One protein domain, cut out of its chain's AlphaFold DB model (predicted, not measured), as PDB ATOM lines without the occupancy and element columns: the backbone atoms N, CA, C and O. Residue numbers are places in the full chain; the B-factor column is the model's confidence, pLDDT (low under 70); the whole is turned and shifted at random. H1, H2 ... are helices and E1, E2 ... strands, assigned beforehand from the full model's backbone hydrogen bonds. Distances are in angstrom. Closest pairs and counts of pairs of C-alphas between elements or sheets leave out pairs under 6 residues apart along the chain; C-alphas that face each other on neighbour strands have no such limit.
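AT A GLANCE: This is residues 2 to 69 of the 69 residues of the protein "Ribosomal large subunit pseudouridine synthase A" of Vibrio ishigakensis (UniProt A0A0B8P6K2). What is seen first? There is little regular structure: long loops wind round one short helix, H1, while the hairpin of E1 and E2 reaches toward one end of the long axis. What is it made of? The printed part has 68 residues, only 12 in named elements, E1, E2, H1 in order; the class is mixed, the sheet E1 - E2 antiparallel, the whole compact (radius of gyration of the C-alphas 12.1 A), spanning 39 by 24 by 19 A.

HOW THE PARTS SIT: How do the strands pair? E1, residues 16 to 19, and E2, residues 24 to 26, form an antiparallel hairpin at 172 degrees; N 17 and O 25, 2.9 A, are within hydrogen-bond range. And the helix? H1, residues 46 to 50, is apart from E1; its O i to N i+4 pair is within range.

IN THESE COORDINATES: Where does E1 begin? C-alpha 16 is at (137.895, 231.726, 205.844); E1 is 7.2 A long, E2 6.5 A. Where does H1 end? C-alpha 50 is at (144.749, 237.648, 203.085); H1 is 6.2 A long.

THE WHOLE: How large? The farthest C-alphas, Thr 4 and Glu 21, are 39.3 A apart. Any breaks? The printed part has no cut; the link E2 to H1 is long, 19 residues. Where is confidence low? Residues 2 to 4 and 69 are under 70.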
ATOM      1  N   ALA A   2     147.479 229.133 177.074       48.97
ATOM      2  CA  ALA A   2     147.627 230.510 177.525       48.97
ATOM      3  C   ALA A   2     146.312 230.956 178.176       48.97
ATOM      4  O   ALA A   2     145.262 230.866 177.542       48.97
ATOM      5  N   MET A   3     146.368 231.398 179.435       57.12
ATOM      6  CA  MET A   3     145.256 232.135 180.030       57.12
ATOM      7  C   MET A   3     145.071 233.408 179.215       57.12
ATOM      8  O   MET A   3     145.947 234.269 179.211       57.12
ATOM      9  N   THR A   4     143.972 233.504 178.479       66.38
ATOM     10  CA  THR A   4     143.721 234.667 177.625       66.38
ATOM     11  C   THR A   4     143.336 235.890 178.461       66.38
ATOM     12  O   THR A   4     143.560 237.010 178.021       66.38
ATOM     13  N   GLU A   5     142.840 235.689 179.693       84.38
ATOM     14  CA  GLU A   5     142.529 236.778 180.620       84.38
ATOM     15  C   GLU A   5     142.452 236.311 182.090       84.38
ATOM     16  O   GLU A   5     141.781 235.323 182.397       84.38
ATOM     17  N   TYR A   6     143.130 237.010 183.011       91.19
ATOM     18  CA  TYR A   6     143.073 236.734 184.453       91.19
ATOM     19  C   TYR A   6     142.033 237.639 185.121       91.19
ATOM     20  O   TYR A   6     142.288 238.808 185.389       91.19
ATOM     21  N   ARG A   7     140.836 237.093 185.354       93.38
ATOM     22  CA  ARG A   7     139.718 237.767 186.034       93.38
ATOM     23  C   ARG A   7     139.246 236.905 187.209       93.38
ATOM     24  O   ARG A   7     138.289 236.135 187.037       93.38
ATOM     25  N   PRO A   8     139.949 236.944 188.354       94.81
ATOM     26  CA  PRO A   8     139.591 236.139 189.514       94.81
ATOM     27  C   PRO A   8     138.225 236.563 190.086       94.81
ATOM     28  O   PRO A   8     137.804 237.707 189.904       94.81
ATOM     29  N   PRO A   9     137.494 235.653 190.752       95.25
ATOM     30  CA  PRO A   9     136.240 235.992 191.420       95.25
ATOM     31  C   PRO A   9     136.484 237.004 192.544       95.25
ATOM     32  O   PRO A   9     137.497 236.936 193.241       95.25
ATOM     33  N   VAL A  10     135.551 237.939 192.713       95.88
ATOM     34  CA  VAL A  10     135.619 238.993 193.742       95.88
ATOM     35  C   VAL A  10     134.586 238.805 194.854       95.88
ATOM     36  O   VAL A  10     134.683 239.456 195.887       95.88
ATOM     37  N   GLU A  11     133.637 237.886 194.668       94.56
ATOM     38  CA  GLU A  11     132.590 237.561 195.633       94.56
ATOM     39  C   GLU A  11     132.489 236.032 195.815       94.56
ATOM     40  O   GLU A  11     132.271 235.324 194.825       94.56
ATOM     41  N   PRO A  12     132.656 235.512 197.051       94.38
ATOM     42  CA  PRO A  12     133.224 236.221 198.204       94.38
ATOM     43  C   PRO A  12     134.675 236.670 197.929       94.38
ATOM     44  O   PRO A  12     135.382 236.055 197.128       94.38
ATOM     45  N   TRP A  13     135.129 237.744 198.586       96.00
ATOM     46  CA  TRP A  13     136.499 238.251 198.412       96.00
ATOM     47  C   TRP A  13     137.538 237.251 198.933       96.00
ATOM     48  O   TRP A  13     138.480 236.879 198.229       96.00
ATOM     49  N   THR A  14     137.304 236.767 200.150       95.88
ATOM     50  CA  THR A  14     137.967 235.639 200.801       95.88
ATOM     51  C   THR A  14     136.906 234.879 201.597       95.88
ATOM     52  O   THR A  14     135.924 235.458 202.056       95.88
ATOM     53  N   GLU A  15     137.078 233.569 201.752       97.31
ATOM     54  CA  GLU A  15     136.184 232.742 202.567       97.31
ATOM     55  C   GLU A  15     137.036 231.933 203.543       97.31
ATOM     56  O   GLU A  15     137.622 230.913 203.182       97.31
ATOM     57  N   VAL A  16     137.162 232.419 204.778       97.25
ATOM     58  CA  VAL A  16     137.895 231.726 205.844       97.25
ATOM     59  C   VAL A  16     136.965 230.703 206.489       97.25
ATOM     60  O   VAL A  16     135.929 231.068 207.037       97.25
ATOM     61  N   VAL A  17     137.334 229.423 206.428       98.12
ATOM     62  CA  VAL A  17     136.538 228.314 206.987       98.12
ATOM     63  C   VAL A  17     137.022 227.885 208.370       98.12
ATOM     64  O   VAL A  17     136.273 227.277 209.127       98.12
ATOM     65  N   TYR A  18     138.273 228.202 208.705       98.50
ATOM     66  CA  TYR A  18     138.852 227.967 210.023       98.50
ATOM     67  C   TYR A  18     139.994 228.948 210.290       98.50
ATOM     68  O   TYR A  18     140.753 229.277 209.377       98.50
ATOM     69  N   LYS A  19     140.135 229.385 211.542       97.94
ATOM     70  CA  LYS A  19     141.241 230.226 212.000       97.94
ATOM     71  C   LYS A  19     141.448 230.053 213.503       97.94
ATOM     72  O   LYS A  19     140.482 230.121 214.261       97.94
ATOM     73  N   ASP A  20     142.701 229.915 213.909       97.69
ATOM     74  CA  ASP A  20     143.152 230.019 215.296       97.69
ATOM     75  C   ASP A  20     144.436 230.875 215.384       97.69
ATOM     76  O   ASP A  20     144.742 231.642 214.468       97.69
ATOM     77  N   GLU A  21     145.158 230.799 216.504       96.81
ATOM     78  CA  GLU A  21     146.409 231.541 216.736       96.81
ATOM     79  C   GLU A  21     147.592 231.057 215.875       96.81
ATOM     80  O   GLU A  21     148.627 231.718 215.818       96.81
ATOM     81  N   HIS A  22     147.473 229.900 215.224       97.12
ATOM     82  CA  HIS A  22     148.568 229.224 214.535       97.12
ATOM     83  C   HIS A  22     148.313 229.046 213.040       97.12
ATOM     84  O   HIS A  22     149.248 229.151 212.244       97.12
ATOM     85  N   ILE A  23     147.074 228.749 212.644       98.06
ATOM     86  CA  ILE A  23     146.710 228.433 211.265       98.06
ATOM     87  C   ILE A  23     145.427 229.131 210.818       98.06
ATOM     88  O   ILE A  23     144.518 229.431 211.590       98.06
ATOM     89  N   LEU A  24     145.339 229.323 209.502       98.38
ATOM     90  CA  LEU A  24     144.154 229.797 208.804       98.38
ATOM     91  C   LEU A  24     143.893 228.877 207.612       98.38
ATOM     92  O   LEU A  24     144.791 228.597 206.818       98.38
ATOM     93  N   VAL A  25     142.651 228.423 207.476       98.25
ATOM     94  CA  VAL A  25     142.176 227.640 206.335       98.25
ATOM     95  C   VAL A  25     141.133 228.465 205.599       98.25
ATOM     96  O   VAL A  25     140.150 228.916 206.189       98.25
ATOM     97  N   ALA A  26     141.335 228.649 204.298       97.62
ATOM     98  CA  ALA A  26     140.419 229.386 203.440       97.62
ATOM     99  C   ALA A  26     139.944 228.525 202.266       97.62
ATOM    100  O   ALA A  26     140.715 227.765 201.673       97.62
ATOM    101  N   ASN A  27     138.669 228.671 201.915       97.50
ATOM    102  CA  ASN A  27     138.075 228.066 200.737       97.50
ATOM    103  C   ASN A  27     138.483 228.868 199.493       97.50
ATOM    104  O   ASN A  27     137.984 229.964 199.240       97.50
ATOM    105  N   LYS A  28     139.444 228.345 198.722       96.88
ATOM    106  CA  LYS A  28     139.934 229.015 197.512       96.88
ATOM    107  C   LYS A  28     139.011 228.721 196.322       96.88
ATOM    108  O   LYS A  28     138.989 227.573 195.870       96.88
ATOM    109  N   PRO A  29     138.362 229.725 195.708       95.94
ATOM    110  CA  PRO A  29     137.539 229.489 194.530       95.94
ATOM    111  C   PRO A  29     138.377 229.116 193.293       95.94
ATOM    112  O   PRO A  29     139.586 229.382 193.194       95.94
ATOM    113  N   ALA A  30     137.717 228.503 192.306       94.69
ATOM    114  CA  ALA A  30     138.288 228.314 190.973       94.69
ATOM    115  C   ALA A  30     138.566 229.676 190.306       94.69
ATOM    116  O   ALA A  30     137.851 230.653 190.524       94.69
ATOM    117  N   GLY A  31     139.611 229.753 189.485       94.00
ATOM    118  CA  GLY A  31     140.036 230.993 188.827       94.00
ATOM    119  C   GLY A  31     140.886 231.949 189.673       94.00
ATOM    120  O   GLY A  31     141.363 232.933 189.123       94.00
ATOM    121  N   LEU A  32     141.119 231.665 190.962       96.75
ATOM    122  CA  LEU A  32     142.018 232.445 191.825       96.75
ATOM    123  C   LEU A  32     143.365 231.728 192.020       96.75
ATOM    124  O   LEU A  32     143.399 230.520 192.288       96.75
ATOM    125  N   LEU A  33     144.481 232.453 191.907       97.44
ATOM    126  CA  LEU A  33     145.820 231.944 192.232       97.44
ATOM    127  C   LEU A  33     145.989 231.737 193.748       97.44
ATOM    128  O   LEU A  33     145.422 232.472 194.547       97.44
ATOM    129  N   SER A  34     146.789 230.752 194.172       97.94
ATOM    130  CA  SER A  34     147.140 230.601 195.600       97.94
ATOM    131  C   SER A  34     148.149 231.648 196.081       97.94
ATOM    132  O   SER A  34     148.041 232.120 197.206       97.94
ATOM    133  N   VAL A  35     149.117 232.000 195.233       97.94
ATOM    134  CA  VAL A  35     150.181 232.986 195.488       97.94
ATOM    135  C   VAL A  35     150.329 233.895 194.266       97.94
ATOM    136  O   VAL A  35     149.927 233.461 193.180       97.94
ATOM    137  N   PRO A  36     150.919 235.096 194.401       97.50
ATOM    138  CA  PRO A  36     151.138 235.990 193.272       97.50
ATOM    139  C   PRO A  36     151.893 235.303 192.131       97.50
ATOM    140  O   PRO A  36     152.866 234.573 192.341       97.50
ATOM    141  N   GLY A  37     151.425 235.528 190.907       94.56
ATOM    142  CA  GLY A  37     152.129 235.135 189.697       94.56
ATOM    143  C   GLY A  37     153.358 236.010 189.438       94.56
ATOM    144  O   GLY A  37     153.614 236.995 190.123       94.56
ATOM    145  N   ARG A  38     154.132 235.651 188.408       93.25
ATOM    146  CA  ARG A  38     155.353 236.388 188.034       93.25
ATOM    147  C   ARG A  38     155.076 237.769 187.430       93.25
ATOM    148  O   ARG A  38     155.892 238.669 187.576       93.25
ATOM    149  N   GLU A  39     153.985 237.901 186.684       93.25
ATOM    150  CA  GLU A  39     153.593 239.157 186.039       93.25
ATOM    151  C   GLU A  39     152.708 239.978 186.984       93.25
ATOM    152  O   GLU A  39     151.868 239.405 187.671       93.25
ATOM    153  N   GLU A  40     152.834 241.309 186.969       93.25
ATOM    154  CA  GLU A  40     152.066 242.214 187.849       93.25
ATOM    155  C   GLU A  40     150.549 242.019 187.726       93.25
ATOM    156  O   GLU A  40     149.834 241.967 188.723       93.25
ATOM    157  N   LYS A  41     150.051 241.791 186.504       93.06
ATOM    158  CA  LYS A  41     148.634 241.480 186.245       93.06
ATOM    159  C   LYS A  41     148.142 240.180 186.902       93.06
ATOM    160  O   LYS A  41     146.945 239.927 186.909       93.06
ATOM    161  N   HIS A  42     149.043 239.338 187.404       95.12
ATOM    162  CA  HIS A  42     148.748 238.092 188.113       95.12
ATOM    163  C   HIS A  42     149.075 238.196 189.611       95.12
ATOM    164  O   HIS A  42     149.227 237.168 190.271       95.12
ATOM    165  N   TYR A  43     149.221 239.409 190.152       96.81
ATOM    166  CA  TYR A  43     149.527 239.601 191.568       96.81
ATOM    167  C   TYR A  43     148.368 239.173 192.478       96.81
ATOM    168  O   TYR A  43     148.606 238.532 193.502       96.81
ATOM    169  N   ASP A  44     147.124 239.471 192.075       97.56
ATOM    170  CA  ASP A  44     145.935 239.088 192.839       97.56
ATOM    171  C   ASP A  44     145.871 237.564 193.016       97.56
ATOM    172  O   ASP A  44     145.915 236.796 192.056       97.56
ATOM    173  N   SER A  45     145.802 237.122 194.263       97.94
ATOM    174  CA  SER A  45     145.855 235.739 194.709       97.94
ATOM    175  C   SER A  45     145.224 235.629 196.096       97.94
ATOM    176  O   SER A  45     145.042 236.622 196.794       97.94
ATOM    177  N   LEU A  46     144.929 234.412 196.546       98.00
ATOM    178  CA  LEU A  46     144.413 234.202 197.898       98.00
ATOM    179  C   LEU A  46     145.348 234.790 198.967       98.00
ATOM    180  O   LEU A  46     144.876 235.434 199.898       98.00
ATOM    181  N   TRP A  47     146.665 234.609 198.818       98.38
ATOM    182  CA  TRP A  47     147.636 235.190 199.742       98.38
ATOM    183  C   TRP A  47     147.641 236.720 199.706       98.38
ATOM    184  O   TRP A  47     147.573 237.331 200.767       98.38
ATOM    185  N   SER A  48     147.669 237.345 198.521       97.94
ATOM    186  CA  SER A  48     147.706 238.814 198.435       97.94
ATOM    187  C   SER A  48     146.450 239.458 199.019       97.94
ATOM    188  O   SER A  48     146.529 240.562 199.534       97.94
ATOM    189  N   ARG A  49     145.306 238.762 198.982       97.75
ATOM    190  CA  ARG A  49     144.073 239.216 199.641       97.75
ATOM    191  C   ARG A  49     144.113 239.040 201.158       97.75
ATOM    192  O   ARG A  49     143.591 239.878 201.877       97.75
ATOM    193  N   LEU A  50     144.698 237.946 201.650       97.94
ATOM    194  CA  LEU A  50     144.749 237.648 203.085       97.94
ATOM    195  C   LEU A  50     145.836 238.435 203.824       97.94
ATOM    196  O   LEU A  50     145.648 238.743 204.994       97.94
ATOM    197  N   VAL A  51     146.957 238.763 203.176       97.81
ATOM    198  CA  VAL A  51     148.088 239.449 203.829       97.81
ATOM    199  C   VAL A  51     147.755 240.884 204.251       97.81
ATOM    200  O   VAL A  51     148.363 241.398 205.185       97.81
ATOM    201  N   GLU A  52     146.761 241.518 203.620       95.94
ATOM    202  CA  GLU A  52     146.265 242.840 204.029       95.94
ATOM    203  C   GLU A  52     145.646 242.816 205.438       95.94
ATOM    204  O   GLU A  52     145.821 243.759 206.206       95.94
ATOM    205  N   GLU A  53     144.962 241.725 205.797       95.81
ATOM    206  CA  GLU A  53     144.344 241.531 207.118       95.81
ATOM    207  C   GLU A  53     145.262 240.758 208.082       95.81
ATOM    208  O   GLU A  53     145.221 240.962 209.296       95.81
ATOM    209  N   TYR A  54     146.119 239.890 207.542       96.62
ATOM    210  CA  TYR A  54     147.022 239.009 208.281       96.62
ATOM    211  C   TYR A  54     148.473 239.198 207.814       96.62
ATOM    212  O   TYR A  54     148.991 238.347 207.089       96.62
ATOM    213  N   PRO A  55     149.168 240.272 208.235       96.88
ATOM    214  CA  PRO A  55     150.489 240.624 207.700       96.88
ATOM    215  C   PRO A  55     151.560 239.538 207.861       96.88
ATOM    216  O   PRO A  55     152.492 239.455 207.065       96.88
ATOM    217  N   GLU A  56     151.430 238.691 208.883       96.50
ATOM    218  CA  GLU A  56     152.379 237.614 209.180       96.50
ATOM    219  C   GLU A  56     152.055 236.299 208.444       96.50
ATOM    220  O   GLU A  56     152.828 235.344 208.536       96.50
ATOM    221  N   ILE A  57     150.948 236.221 207.688       97.06
ATOM    222  CA  ILE A  57     150.494 234.971 207.064       97.06
ATOM    223  C   ILE A  57     151.502 234.447 206.033       97.06
ATOM    224  O   ILE A  57     151.892 235.131 205.081       97.06
ATOM    225  N   GLN A  58     151.892 233.184 206.193       97.50
ATOM    226  CA  GLN A  58     152.786 232.481 205.275       97.50
ATOM    227  C   GLN A  58     152.065 231.314 204.601       97.50
ATOM    228  O   GLN A  58     151.255 230.614 205.208       97.50
ATOM    229  N   VAL A  59     152.376 231.084 203.326       97.75
ATOM    230  CA  VAL A  59     151.781 229.989 202.552       97.75
ATOM    231  C   VAL A  59     152.592 228.715 202.739       97.75
ATOM    232  O   VAL A  59     153.757 228.656 202.356       97.75
ATOM    233  N   VAL A  60     151.951 227.668 203.261       97.88
ATOM    234  CA  VAL A  60     152.580 226.349 203.468       97.88
ATOM    235  C   VAL A  60     152.231 225.333 202.377       97.88
ATOM    236  O   VAL A  60     152.988 224.397 202.133       97.88
ATOM    237  N   HIS A  61     151.107 225.517 201.680       96.94
ATOM    238  CA  HIS A  61     150.694 224.677 200.557       96.94
ATOM    239  C   HIS A  61     149.965 225.495 199.489       96.94
ATOM    240  O   HIS A  61     149.415 226.563 199.755       96.94
ATOM    241  N   ARG A  62     149.930 224.986 198.255       97.56
ATOM    242  CA  ARG A  62     149.278 225.653 197.121       97.56
ATOM    243  C   ARG A  62     148.272 224.724 196.463       97.56
ATOM    244  O   ARG A  62     148.477 223.517 196.425       97.56
ATOM    245  N   LEU A  63     147.214 225.315 195.922       96.62
ATOM    246  CA  LEU A  63     146.273 224.651 195.033       96.62
ATOM    247  C   LEU A  63     146.440 225.246 193.640       96.62
ATOM    248  O   LEU A  63     146.540 226.467 193.494       96.62
ATOM    249  N   ASP A  64     146.425 224.392 192.622       94.56
ATOM    250  CA  ASP A  64     146.487 224.866 191.247       94.56
ATOM    251  C   ASP A  64     145.321 225.808 190.953       94.56
ATOM    252  O   ASP A  64     144.181 225.638 191.407       94.56
ATOM    253  N   MET A  65     145.610 226.825 190.158       90.69
ATOM    254  CA  MET A  65     144.561 227.633 189.576       90.69
ATOM    255  C   MET A  65     143.990 226.871 188.383       90.69
ATOM    256  O   MET A  65     144.707 226.501 187.455       90.69
ATOM    257  N   ARG A  66     142.682 226.626 188.418       87.00
ATOM    258  CA  ARG A  66     141.934 226.053 187.298       87.00
ATOM    259  C   ARG A  66     141.003 227.112 186.708       87.00
ATOM    260  O   ARG A  66     140.544 227.967 187.472       87.00
ATOM    261  N   PRO A  67     140.731 227.080 185.393       79.94
ATOM    262  CA  PRO A  67     139.728 227.945 184.781       79.94
ATOM    263  C   PRO A  67     138.364 227.780 185.458       79.94
ATOM    264  O   PRO A  67     138.047 226.700 185.966       79.94
ATOM    265  N   ARG A  68     137.561 228.845 185.453       73.69
ATOM    266  CA  ARG A  68     136.136 228.739 185.787       73.69
ATOM    267  C   ARG A  68     135.421 227.997 184.648       73.69
ATOM    268  O   ARG A  68     135.805 228.179 183.492       73.69
ATOM    269  N   ALA A  69     134.470 227.133 185.001       65.69
ATOM    270  CA  ALA A  69     133.533 226.534 184.050       65.69
ATOM    271  C   ALA A  69     132.479 227.560 183.619       65.69
ATOM    272  O   ALA A  69     132.221 228.489 184.421       65.69
TER     273      ALA A  69